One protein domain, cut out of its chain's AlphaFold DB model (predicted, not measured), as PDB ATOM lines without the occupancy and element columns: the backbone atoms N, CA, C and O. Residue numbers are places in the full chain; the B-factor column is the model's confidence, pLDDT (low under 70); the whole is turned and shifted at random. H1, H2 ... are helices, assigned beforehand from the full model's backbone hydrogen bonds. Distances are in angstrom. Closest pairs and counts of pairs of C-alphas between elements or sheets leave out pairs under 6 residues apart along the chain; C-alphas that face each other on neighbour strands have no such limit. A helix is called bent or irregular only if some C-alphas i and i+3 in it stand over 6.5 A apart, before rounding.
ATOM      1  N   ALA A   2       7.998   2.379  -0.645       90.75
ATOM      2  CA  ALA A   2       9.255   1.624  -0.831       90.75
ATOM      3  C   ALA A   2       9.207   0.153  -0.355       90.75
ATOM      4  O   ALA A   2       9.650  -0.748  -1.060       90.75
ATOM      5  N   ALA A   3       8.621  -0.107   0.818       93.38
ATOM      6  CA  ALA A   3       8.483  -1.465   1.344       93.38
ATOM      7  C   ALA A   3       7.545  -2.350   0.502       93.38
ATOM      8  O   ALA A   3       7.828  -3.530   0.309       93.38
ATOM      9  N   THR A   4       6.448  -1.789  -0.017       93.75
ATOM     10  CA  THR A   4       5.501  -2.533  -0.857       93.75
ATOM     11  C   THR A   4       6.106  -2.822  -2.227       93.75
ATOM     12  O   THR A   4       5.991  -3.950  -2.690       93.75
ATOM     13  N   GLU A   5       6.853  -1.884  -2.821       94.44
ATOM     14  CA  GLU A   5       7.567  -2.141  -4.081       94.44
ATOM     15  C   GLU A   5       8.737  -3.119  -3.898       94.44
ATOM     16  O   GLU A   5       8.967  -3.960  -4.755       94.44
ATOM     17  N   MET A   6       9.435  -3.134  -2.760       94.69
ATOM     18  CA  MET A   6      10.422  -4.192  -2.495       94.69
ATOM     19  C   MET A   6       9.766  -5.587  -2.463       94.69
ATOM     20  O   MET A   6      10.286  -6.539  -3.051       94.69
ATOM     21  N   VAL A   7       8.597  -5.713  -1.822       95.81
ATOM     22  CA  VAL A   7       7.870  -6.987  -1.692       95.81
ATOM     23  C   VAL A   7       7.232  -7.415  -3.015       95.81
ATOM     24  O   VAL A   7       7.453  -8.537  -3.480       95.81
ATOM     25  N   PHE A   8       6.461  -6.526  -3.638       96.50
ATOM     26  CA  PHE A   8       5.627  -6.805  -4.807       96.50
ATOM     27  C   PHE A   8       6.256  -6.352  -6.135       96.50
ATOM     28  O   PHE A   8       5.665  -6.557  -7.187       96.50
ATOM     29  N   GLY A   9       7.447  -5.757  -6.133       94.38
ATOM     30  CA  GLY A   9       8.221  -5.376  -7.323       94.38
ATOM     31  C   GLY A   9       8.946  -6.545  -7.969       94.38
ATOM     32  O   GLY A   9       9.280  -7.519  -7.308       94.38
ATOM     33  N   SER A  10       9.227  -6.490  -9.266       93.81
ATOM     34  CA  SER A  10       9.912  -7.583  -9.981       93.81
ATOM     35  C   SER A  10      11.441  -7.491  -9.947       93.81
ATOM     36  O   SER A  10      12.105  -8.385 -10.460       93.81
ATOM     37  N   ALA A  11      11.998  -6.432  -9.353       94.38
ATOM     38  CA  ALA A  11      13.432  -6.144  -9.388       94.38
ATOM     39  C   ALA A  11      14.299  -7.151  -8.612       94.38
ATOM     40  O   ALA A  11      15.471  -7.321  -8.928       94.38
ATOM     41  N   LEU A  12      13.739  -7.808  -7.591       96.50
ATOM     42  CA  LEU A  12      14.467  -8.723  -6.711       96.50
ATOM     43  C   LEU A  12      13.918 -10.146  -6.829       96.50
ATOM     44  O   LEU A  12      12.703 -10.354  -6.898       96.50
ATOM     45  N   ASP A  13      14.806 -11.137  -6.781       95.62
ATOM     46  CA  ASP A  13      14.403 -12.539  -6.733       95.62
ATOM     47  C   ASP A  13      13.759 -12.920  -5.385       95.62
ATOM     48  O   ASP A  13      13.862 -12.222  -4.371       95.62
ATOM     49  N   PHE A  14      13.084 -14.070  -5.363       94.56
ATOM     50  CA  PHE A  14      12.402 -14.575  -4.167       94.56
ATOM     51  C   PHE A  14      13.337 -14.838  -2.980       94.56
ATOM     52  O   PHE A  14      12.926 -14.658  -1.833       94.56
ATOM     53  N   GLY A  15      14.567 -15.287  -3.230       96.25
ATOM     54  CA  GLY A  15      15.533 -15.595  -2.182       96.25
ATOM     55  C   GLY A  15      15.989 -14.333  -1.455       96.25
ATOM     56  O   GLY A  15      16.011 -14.307  -0.223       96.25
ATOM     57  N   LEU A  16      16.295 -13.271  -2.203       97.44
ATOM     58  CA  LEU A  16      16.641 -11.969  -1.644       97.44
ATOM     59  C   LEU A  16      15.442 -11.323  -0.941       97.44
ATOM     60  O   LEU A  16      15.585 -10.875   0.197       97.44
ATOM     61  N   LYS A  17      14.246 -11.366  -1.542       97.44
ATOM     62  CA  LYS A  17      13.014 -10.894  -0.887       97.44
ATOM     63  C   LYS A  17      12.744 -11.591   0.435       97.44
ATOM     64  O   LYS A  17      12.386 -10.926   1.398       97.44
ATOM     65  N   ARG A  18      12.950 -12.910   0.511       97.44
ATOM     66  CA  ARG A  18      12.832 -13.665   1.765       97.44
ATOM     67  C   ARG A  18      13.808 -13.151   2.821       97.44
ATOM     68  O   ARG A  18      13.397 -12.944   3.957       97.44
ATOM     69  N   SER A  19      15.078 -12.945   2.462       98.06
ATOM     70  CA  SER A  19      16.079 -12.427   3.406       98.06
ATOM     71  C   SER A  19      15.717 -11.029   3.922       98.06
ATOM     72  O   SER A  19      15.814 -10.785   5.122       98.06
ATOM     73  N   ILE A  20      15.257 -10.135   3.041       97.69
ATOM     74  CA  ILE A  20      14.808  -8.791   3.434       97.69
ATOM     75  C   ILE A  20      13.549  -8.880   4.303       97.69
ATOM     76  O   ILE A  20      13.471  -8.222   5.337       97.69
ATOM     77  N   ALA A  21      12.587  -9.732   3.934       97.44
ATOM     78  CA  ALA A  21      11.355  -9.910   4.691       97.44
ATOM     79  C   ALA A  21      11.613 -10.410   6.114       97.44
ATOM     80  O   ALA A  21      11.025  -9.882   7.057       97.44
ATOM     81  N   ALA A  22      12.530 -11.367   6.282       97.56
ATOM     82  CA  ALA A  22      12.944 -11.845   7.596       97.56
ATOM     83  C   ALA A  22      13.505 -10.705   8.464       97.56
ATOM     84  O   ALA A  22      13.054 -10.540   9.594       97.56
ATOM     85  N   ARG A  23      14.397  -9.859   7.919       97.00
ATOM     86  CA  ARG A  23      14.928  -8.700   8.662       97.00
ATOM     87  C   ARG A  23      13.868  -7.653   8.984       97.00
ATOM     88  O   ARG A  23      13.855  -7.132  10.092       97.00
ATOM     89  N   MET A  24      12.943  -7.367   8.069       96.56
ATOM     90  CA  MET A  24      11.856  -6.415   8.336       96.56
ATOM     91  C   MET A  24      10.932  -6.866   9.472       96.56
ATOM     92  O   MET A  24      10.447  -6.034  10.236       96.56
ATOM     93  N   LEU A  25      10.687  -8.174   9.598       96.94
ATOM     94  CA  LEU A  25       9.841  -8.728  10.660       96.94
ATOM     95  C   LEU A  25      10.458  -8.584  12.058       96.94
ATOM     96  O   LEU A  25       9.718  -8.584  13.039       96.94
ATOM     97  N   GLU A  26      11.775  -8.387  12.158       96.38
ATOM     98  CA  GLU A  26      12.448  -8.051  13.419       96.38
ATOM     99  C   GLU A  26      12.191  -6.601  13.872       96.38
ATOM    100  O   GLU A  26      12.510  -6.235  15.000       96.38
ATOM    101  N   CYS A  27      11.564  -5.772  13.029       93.81
ATOM    102  CA  CYS A  27      11.150  -4.401  13.341       93.81
ATOM    103  C   CYS A  27       9.614  -4.249  13.266       93.81
ATOM    104  O   CYS A  27       9.102  -3.491  12.434       93.81
ATOM    105  N   PRO A  28       8.841  -4.942  14.128       91.56
ATOM    106  CA  PRO A  28       7.388  -5.069  13.990       91.56
ATOM    107  C   PRO A  28       6.628  -3.740  14.086       91.56
ATOM    108  O   PRO A  28       5.582  -3.600  13.450       91.56
ATOM    109  N   SER A  29       7.168  -2.754  14.810       93.44
ATOM    110  CA  SER A  29       6.586  -1.410  14.938       93.44
ATOM    111  C   SER A  29       6.449  -0.692  13.592       93.44
ATOM    112  O   SER A  29       5.521   0.087  13.383       93.44
ATOM    113  N   THR A  30       7.321  -0.998  12.626       90.31
ATOM    114  CA  THR A  30       7.265  -0.419  11.271       90.31
ATOM    115  C   THR A  30       6.113  -0.977  10.424       90.31
ATOM    116  O   THR A  30       5.760  -0.403   9.393       90.31
ATOM    117  N   LEU A  31       5.493  -2.080  10.862       92.75
ATOM    118  CA  LEU A  31       4.487  -2.832  10.111       92.75
ATOM    119  C   LEU A  31       3.063  -2.680  10.664       92.75
ATOM    120  O   LEU A  31       2.120  -3.157  10.038       92.75
ATOM    121  N   GLU A  32       2.883  -2.017  11.809       91.06
ATOM    122  CA  GLU A  32       1.593  -1.935  12.515       91.06
ATOM    123  C   GLU A  32       0.465  -1.356  11.657       91.06
ATOM    124  O   GLU A  32      -0.669  -1.826  11.716       91.06
ATOM    125  N   LYS A  33       0.784  -0.372  10.814       91.06
ATOM    126  CA  LYS A  33      -0.193   0.319   9.961       91.06
ATOM    127  C   LYS A  33      -0.455  -0.376   8.622       91.06
ATOM    128  O   LYS A  33      -1.294   0.094   7.866       91.06
ATOM    129  N   ASN A  34       0.250  -1.469   8.312       91.69
ATOM    130  CA  ASN A  34       0.225  -2.104   6.992       91.69
ATOM    131  C   ASN A  34      -0.018  -3.623   7.116       91.69
ATOM    132  O   ASN A  34       0.915  -4.417   6.951       91.69
ATOM    133  N   PRO A  35      -1.255  -4.062   7.415       93.50
ATOM    134  CA  PRO A  35      -1.560  -5.473   7.664       93.50
ATOM    135  C   PRO A  35      -1.324  -6.368   6.440       93.50
ATOM    136  O   PRO A  35      -0.826  -7.483   6.601       93.50
ATOM    137  N   LEU A  36      -1.611  -5.882   5.225       94.31
ATOM    138  CA  LEU A  36      -1.347  -6.617   3.984       94.31
ATOM    139  C   LEU A  36       0.156  -6.844   3.785       94.31
ATOM    140  O   LEU A  36       0.590  -7.978   3.576       94.31
ATOM    141  N   LEU A  37       0.957  -5.786   3.935       95.94
ATOM    142  CA  LEU A  37       2.415  -5.870   3.881       95.94
ATOM    143  C   LEU A  37       2.957  -6.842   4.935       95.94
ATOM    144  O   LEU A  37       3.737  -7.729   4.603       95.94
ATOM    145  N   LYS A  38       2.511  -6.727   6.193       96.88
ATOM    146  CA  LYS A  38       2.911  -7.638   7.276       96.88
ATOM    147  C   LYS A  38       2.589  -9.092   6.933       96.88
ATOM    148  O   LYS A  38       3.430  -9.967   7.123       96.88
ATOM    149  N   PHE A  39       1.393  -9.357   6.408       96.88
ATOM    150  CA  PHE A  39       0.989 -10.700   6.003       96.88
ATOM    151  C   PHE A  39       1.877 -11.247   4.879       96.88
ATOM    152  O   PHE A  39       2.384 -12.365   4.991       96.88
ATOM    153  N   ALA A  40       2.129 -10.447   3.840       97.00
ATOM    154  CA  ALA A  40       2.991 -10.822   2.724       97.00
ATOM    155  C   ALA A  40       4.441 -11.089   3.165       97.00
ATOM    156  O   ALA A  40       5.026 -12.091   2.751       97.00
ATOM    157  N   LEU A  41       4.997 -10.255   4.050       97.31
ATOM    158  CA  LEU A  41       6.335 -10.441   4.620       97.31
ATOM    159  C   LEU A  41       6.437 -11.755   5.400       97.31
ATOM    160  O   LEU A  41       7.386 -12.506   5.193       97.31
ATOM    161  N   THR A  42       5.442 -12.083   6.232       97.50
ATOM    162  CA  THR A  42       5.399 -13.361   6.961       97.50
ATOM    163  C   THR A  42       5.401 -14.558   6.011       97.50
ATOM    164  O   THR A  42       6.126 -15.524   6.249       97.50
ATOM    165  N   ARG A  43       4.631 -14.497   4.913       97.25
ATOM    166  CA  ARG A  43       4.610 -15.573   3.906       97.25
ATOM    167  C   ARG A  43       5.930 -15.685   3.144       97.25
ATOM    168  O   ARG A  43       6.397 -16.788   2.894       97.25
ATOM    169  N   LEU A  44       6.559 -14.561   2.802       95.81
ATOM    170  CA  LEU A  44       7.874 -14.568   2.157       95.81
ATOM    171  C   LEU A  44       8.961 -15.136   3.072       95.81
ATOM    172  O   LEU A  44       9.772 -15.942   2.618       95.81
ATOM    173  N   ALA A  45       8.978 -14.724   4.341       97.19
ATOM    174  CA  ALA A  45      10.012 -15.081   5.304       97.19
ATOM    175  C   ALA A  45      10.010 -16.575   5.666       97.19
ATOM    176  O   ALA A  45      11.079 -17.137   5.894       97.19
ATOM    177  N   SER A  46       8.842 -17.229   5.680       95.44
ATOM    178  CA  SER A  46       8.722 -18.629   6.110       95.44
ATOM    179  C   SER A  46       9.482 -19.614   5.214       95.44
ATOM    180  O   SER A  46       9.917 -20.668   5.671       95.44
ATOM    181  N   GLY A  47       9.643 -19.295   3.925       86.75
ATOM    182  CA  GLY A  47      10.307 -20.162   2.950       86.75
ATOM    183  C   GLY A  47       9.540 -21.440   2.581       86.75
ATOM    184  O   GLY A  47      10.033 -22.198   1.743       86.75
ATOM    185  N   HIS A  48       8.351 -21.683   3.144       93.75
ATOM    186  CA  HIS A  48       7.514 -22.829   2.792       93.75
ATOM    187  C   HIS A  48       6.855 -22.646   1.418       93.75
ATOM    188  O   HIS A  48       6.446 -21.551   1.031       93.75
ATOM    189  N   TRP A  49       6.700 -23.744   0.672       94.06
ATOM    190  CA  TRP A  49       6.137 -23.699  -0.681       94.06
ATOM    191  C   TRP A  49       4.666 -23.246  -0.703       94.06
ATOM    192  O   TRP A  49       4.277 -22.504  -1.604       94.06
ATOM    193  N   LEU A  50       3.873 -23.636   0.305       96.44
ATOM    194  CA  LEU A  50       2.481 -23.198   0.464       96.44
ATOM    195  C   LEU A  50       2.400 -21.684   0.655       96.44
ATOM    196  O   LEU A  50       1.611 -21.012  -0.000       96.44
ATOM    197  N   ASP A  51       3.264 -21.134   1.502       96.31
ATOM    198  CA  ASP A  51       3.311 -19.698   1.757       96.31
ATOM    199  C   ASP A  51       3.765 -18.913   0.532       96.31
ATOM    200  O   ASP A  51       3.237 -17.836   0.257       96.31
ATOM    201  N   ARG A  52       4.671 -19.485  -0.266       94.25
ATOM    202  CA  ARG A  52       5.035 -18.920  -1.566       94.25
ATOM    203  C   ARG A  52       3.848 -18.899  -2.530       94.25
ATOM    204  O   ARG A  52       3.665 -17.901  -3.219       94.25
ATOM    205  N   ALA A  53       3.035 -19.955  -2.571       96.44
ATOM    206  CA  ALA A  53       1.827 -19.982  -3.394       96.44
ATOM    207  C   ALA A  53       0.800 -18.932  -2.933       96.44
ATOM    208  O   ALA A  53       0.278 -18.184  -3.759       96.44
ATOM    209  N   ILE A  54       0.581 -18.810  -1.617       96.75
ATOM    210  CA  ILE A  54      -0.273 -17.765  -1.026       96.75
ATOM    211  C   ILE A  54       0.256 -16.378  -1.397       96.75
ATOM    212  O   ILE A  54      -0.507 -15.529  -1.848       96.75
ATOM    213  N   PHE A  55       1.561 -16.145  -1.265       96.31
ATOM    214  CA  PHE A  55       2.181 -14.885  -1.656       96.31
ATOM    215  C   PHE A  55       1.954 -14.563  -3.141       96.31
ATOM    216  O   PHE A  55       1.578 -13.439  -3.471       96.31
ATOM    217  N   CYS A  56       2.121 -15.541  -4.036       95.50
ATOM    218  CA  CYS A  56       1.837 -15.357  -5.460       95.50
ATOM    219  C   CYS A  56       0.364 -15.000  -5.713       95.50
ATOM    220  O   CYS A  56       0.088 -14.166  -6.570       95.50
ATOM    221  N   ALA A  57      -0.576 -15.568  -4.953       97.06
ATOM    222  CA  ALA A  57      -1.992 -15.212  -5.052       97.06
ATOM    223  C   ALA A  57      -2.281 -13.773  -4.578       97.06
ATOM    224  O   ALA A  57      -3.152 -13.109  -5.133       97.06
ATOM    225  N   LEU A  58      -1.527 -13.261  -3.596       95.94
ATOM    226  CA  LEU A  58      -1.618 -11.866  -3.135       95.94
ATOM    227  C   LEU A  58      -0.970 -10.867  -4.096       95.94
ATOM    228  O   LEU A  58      -1.218  -9.666  -3.988       95.94
ATOM    229  N   TRP A  59      -0.116 -11.335  -5.004       94.88
ATOM    230  CA  TRP A  59       0.711 -10.478  -5.846       94.88
ATOM    231  C   TRP A  59      -0.072  -9.404  -6.616       94.88
ATOM    232  O   TRP A  59       0.342  -8.243  -6.564       94.88
ATOM    233  N   PRO A  60      -1.210  -9.710  -7.280       96.44
ATOM    234  CA  PRO A  60      -1.973  -8.690  -8.000       96.44
ATOM    235  C   PRO A  60      -2.520  -7.602  -7.069       96.44
ATOM    236  O   PRO A  60      -2.480  -6.422  -7.409       96.44
ATOM    237  N   LEU A  61      -2.978  -7.990  -5.874       96.12
ATOM    238  CA  LEU A  61      -3.484  -7.057  -4.868       96.12
ATOM    239  C   LEU A  61      -2.367  -6.140  -4.353       96.12
ATOM    240  O   LEU A  61      -2.544  -4.926  -4.303       96.12
ATOM    241  N   GLY A  62      -1.203  -6.705  -4.031       95.50
ATOM    242  CA  GLY A  62      -0.041  -5.929  -3.596       95.50
ATOM    243  C   GLY A  62       0.497  -4.987  -4.677       95.50
ATOM    244  O   GLY A  62       0.930  -3.873  -4.375       95.50
ATOM    245  N   LYS A  63       0.410  -5.381  -5.956       95.81
ATOM    246  CA  LYS A  63       0.722  -4.494  -7.085       95.81
ATOM    247  C   LYS A  63      -0.266  -3.334  -7.209       95.81
ATOM    248  O   LYS A  63       0.176  -2.206  -7.412       95.81
ATOM    249  N   ALA A  64      -1.563  -3.583  -7.038       95.94
ATOM    250  CA  ALA A  64      -2.571  -2.524  -7.039       95.94
ATOM    251  C   ALA A  64      -2.370  -1.537  -5.874       95.94
ATOM    252  O   ALA A  64      -2.394  -0.324  -6.087       95.94
ATOM    253  N   GLU A  65      -2.101  -2.040  -4.664       94.69
ATOM    254  CA  GLU A  65      -1.761  -1.209  -3.501       94.69
ATOM    255  C   GLU A  65      -0.502  -0.368  -3.763       94.69
ATOM    256  O   GLU A  65      -0.485   0.831  -3.490       94.69
ATOM    257  N   THR A  66       0.536  -0.972  -4.345       95.12
ATOM    258  CA  THR A  66       1.785  -0.265  -4.665       95.12
ATOM    259  C   THR A  66       1.555   0.861  -5.670       95.12
ATOM    260  O   THR A  66       1.984   1.980  -5.408       95.12
ATOM    261  N   ALA A  67       0.804   0.613  -6.748       95.94
ATOM    262  CA  ALA A  67       0.481   1.636  -7.743       95.94
ATOM    263  C   ALA A  67      -0.324   2.808  -7.149       95.94
ATOM    264  O   ALA A  67      -0.098   3.969  -7.493       95.94
ATOM    265  N   LEU A  68      -1.245   2.525  -6.219       95.88
ATOM    266  CA  LEU A  68      -1.982   3.569  -5.506       95.88
ATOM    267  C   LEU A  68      -1.049   4.424  -4.639       95.88
ATOM    268  O   LEU A  68      -1.154   5.651  -4.650       95.88
ATOM    269  N   LEU A  69      -0.133   3.787  -3.905       94.75
ATOM    270  CA  LEU A  69       0.849   4.485  -3.074       94.75
ATOM    271  C   LEU A  69       1.823   5.318  -3.915       94.75
ATOM    272  O   LEU A  69       2.154   6.427  -3.511       94.75
ATOM    273  N   GLU A  70       2.250   4.820  -5.076       95.69
ATOM    274  CA  GLU A  70       3.078   5.569  -6.032       95.69
ATOM    275  C   GLU A  70       2.353   6.803  -6.565       95.69
ATOM    276  O   GLU A  70       2.927   7.889  -6.620       95.69
ATOM    277  N   LEU A  71       1.066   6.682  -6.903       96.56
ATOM    278  CA  LEU A  71       0.271   7.832  -7.329       96.56
ATOM    279  C   LEU A  71       0.150   8.883  -6.215       96.56
ATOM    280  O   LEU A  71       0.308  10.077  -6.476       96.56
ATOM    281  N   GLN A  72      -0.120   8.451  -4.980       96.62
ATOM    282  CA  GLN A  72      -0.188   9.347  -3.823       96.62
ATOM    283  C   GLN A  72       1.150  10.052  -3.574       96.62
ATOM    284  O   GLN A  72       1.162  11.266  -3.360       96.62
ATOM    285  N   ASP A  73       2.260   9.315  -3.647       95.94
ATOM    286  CA  ASP A  73       3.613   9.851  -3.485       95.94
ATOM    287  C   ASP A  73       3.947  10.873  -4.581       95.94
ATOM    288  O   ASP A  73       4.353  11.990  -4.270       95.94
ATOM    289  N   HIS A  74       3.656  10.569  -5.852       95.62
ATOM    290  CA  HIS A  74       3.867  11.499  -6.967       95.62
ATOM    291  C   HIS A  74       3.069  12.800  -6.817       95.62
ATOM    292  O   HIS A  74       3.594  13.883  -7.085       95.62
ATOM    293  N   LEU A  75       1.808  12.720  -6.378       96.38
ATOM    294  CA  LEU A  75       0.983  13.906  -6.143       96.38
ATOM    295  C   LEU A  75       1.503  14.733  -4.961       96.38
ATOM    296  O   LEU A  75       1.592  15.959  -5.062       96.38
ATOM    297  N   ALA A  76       1.885  14.076  -3.863       94.50
ATOM    298  CA  ALA A  76       2.478  14.741  -2.708       94.50
ATOM    299  C   ALA A  76       3.810  15.420  -3.071       94.50
ATOM    300  O   ALA A  76       4.014  16.590  -2.738       94.50
ATOM    301  N   ALA A  77       4.674  14.731  -3.822       93.88
ATOM    302  CA  ALA A  77       5.939  15.261  -4.313       93.88
ATOM    303  C   ALA A  77       5.725  16.468  -5.235       93.88
ATOM    304  O   ALA A  77       6.388  17.489  -5.068       93.88
ATOM    305  N   LEU A  78       4.769  16.405  -6.168       95.00
ATOM    306  CA  LEU A  78       4.446  17.528  -7.049       95.00
ATOM    307  C   LEU A  78       3.961  18.753  -6.264       95.00
ATOM    308  O   LEU A  78       4.390  19.871  -6.553       95.00
ATOM    309  N   ASN A  79       3.090  18.550  -5.273       93.94
ATOM    310  CA  ASN A  79       2.622  19.630  -4.408       93.94
ATOM    311  C   ASN A  79       3.789  20.258  -3.636       93.94
ATOM    312  O   ASN A  79       3.921  21.481  -3.625       93.94
ATOM    313  N   HIS A  80       4.683  19.439  -3.079       91.25
ATOM    314  CA  HIS A  80       5.874  19.926  -2.387       91.25
ATOM    315  C   HIS A  80       6.808  20.713  -3.321       91.25
ATOM    316  O   HIS A  80       7.245  21.814  -2.984       91.25
ATOM    317  N   ILE A  81       7.062  20.209  -4.536       90.75
ATOM    318  CA  ILE A  81       7.899  20.891  -5.536       90.75
ATOM    319  C   ILE A  81       7.323  22.265  -5.900       90.75
ATOM    320  O   ILE A  81       8.074  23.226  -6.063       90.75
ATOM    321  N   ARG A  82       5.996  22.370  -6.029       89.44
ATOM    322  CA  ARG A  82       5.311  23.617  -6.398       89.44
ATOM    323  C   ARG A  82       5.345  24.679  -5.303       89.44
ATOM    324  O   ARG A  82       5.364  25.861  -5.641       89.44
ATOM    325  N   HIS A  83       5.326  24.280  -4.034       87.19
ATOM    326  CA  HIS A  83       5.147  25.214  -2.921       87.19
ATOM    327  C   HIS A  83       6.426  25.499  -2.130       87.19
ATOM    328  O   HIS A  83       6.633  26.640  -1.723       87.19
ATOM    329  N   ASP A  84       7.309  24.513  -1.965       82.00
ATOM    330  CA  ASP A  84       8.366  24.580  -0.945       82.00
ATOM    331  C   ASP A  84       9.788  24.561  -1.520       82.00
ATOM    332  O   ASP A  84      10.768  24.812  -0.808       82.00
ATOM    333  N   LEU A  85       9.944  24.254  -2.810       80.06
ATOM    334  CA  LEU A  85      11.261  23.972  -3.368       80.06
ATOM    335  C   LEU A  85      11.982  25.262  -3.769       80.06
ATOM    336  O   LEU A  85      11.657  25.928  -4.753       80.06
TER     337      LEU A  85
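What this domain is: This is residues 2 to 85 of the 243 residues of an uncharacterized protein of Verrucomicrobia bacterium 13_2_20CM_55_10 (UniProt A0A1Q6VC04). What shape? H1 to H4 and H5a form a compact head with a long arm, H5b. How big? The all-helix printed part, 84 residues with five named helices, is only just loose, close to compact. Its C-alphas span 48 by 25 by 21 A, radius of gyration 14.5 A.

How they stand to each other: Which helices touch, for instance? H1, residues 2 to 8, touches H5b, residues 60 to 84, at a shallow tilt of 22 degrees, closest at C-alphas 4 and 66, 5.8 A. H2, residues 14 to 25, touches H4, residues 35 to 46, closest at C-alphas 18 and 45, 4.7 A. Their backbones? Every O i to N i+4 pair there is within hydrogen-bond range.

Where its parts are: Which ends? H1 begins at C-alpha 2, (9.255, 1.624, -0.831), and H5b ends at C-alpha 84, (8.366, 24.580, -0.945). Any bend? By hydrogen bonds one helix, H5, residues 49 to 84, is bent: C-alphas 57 and 60 are 7.2 A apart.

The domain as a whole: Any cut? The printed part has no cut. Low pLDDT? No printed residue is under 70.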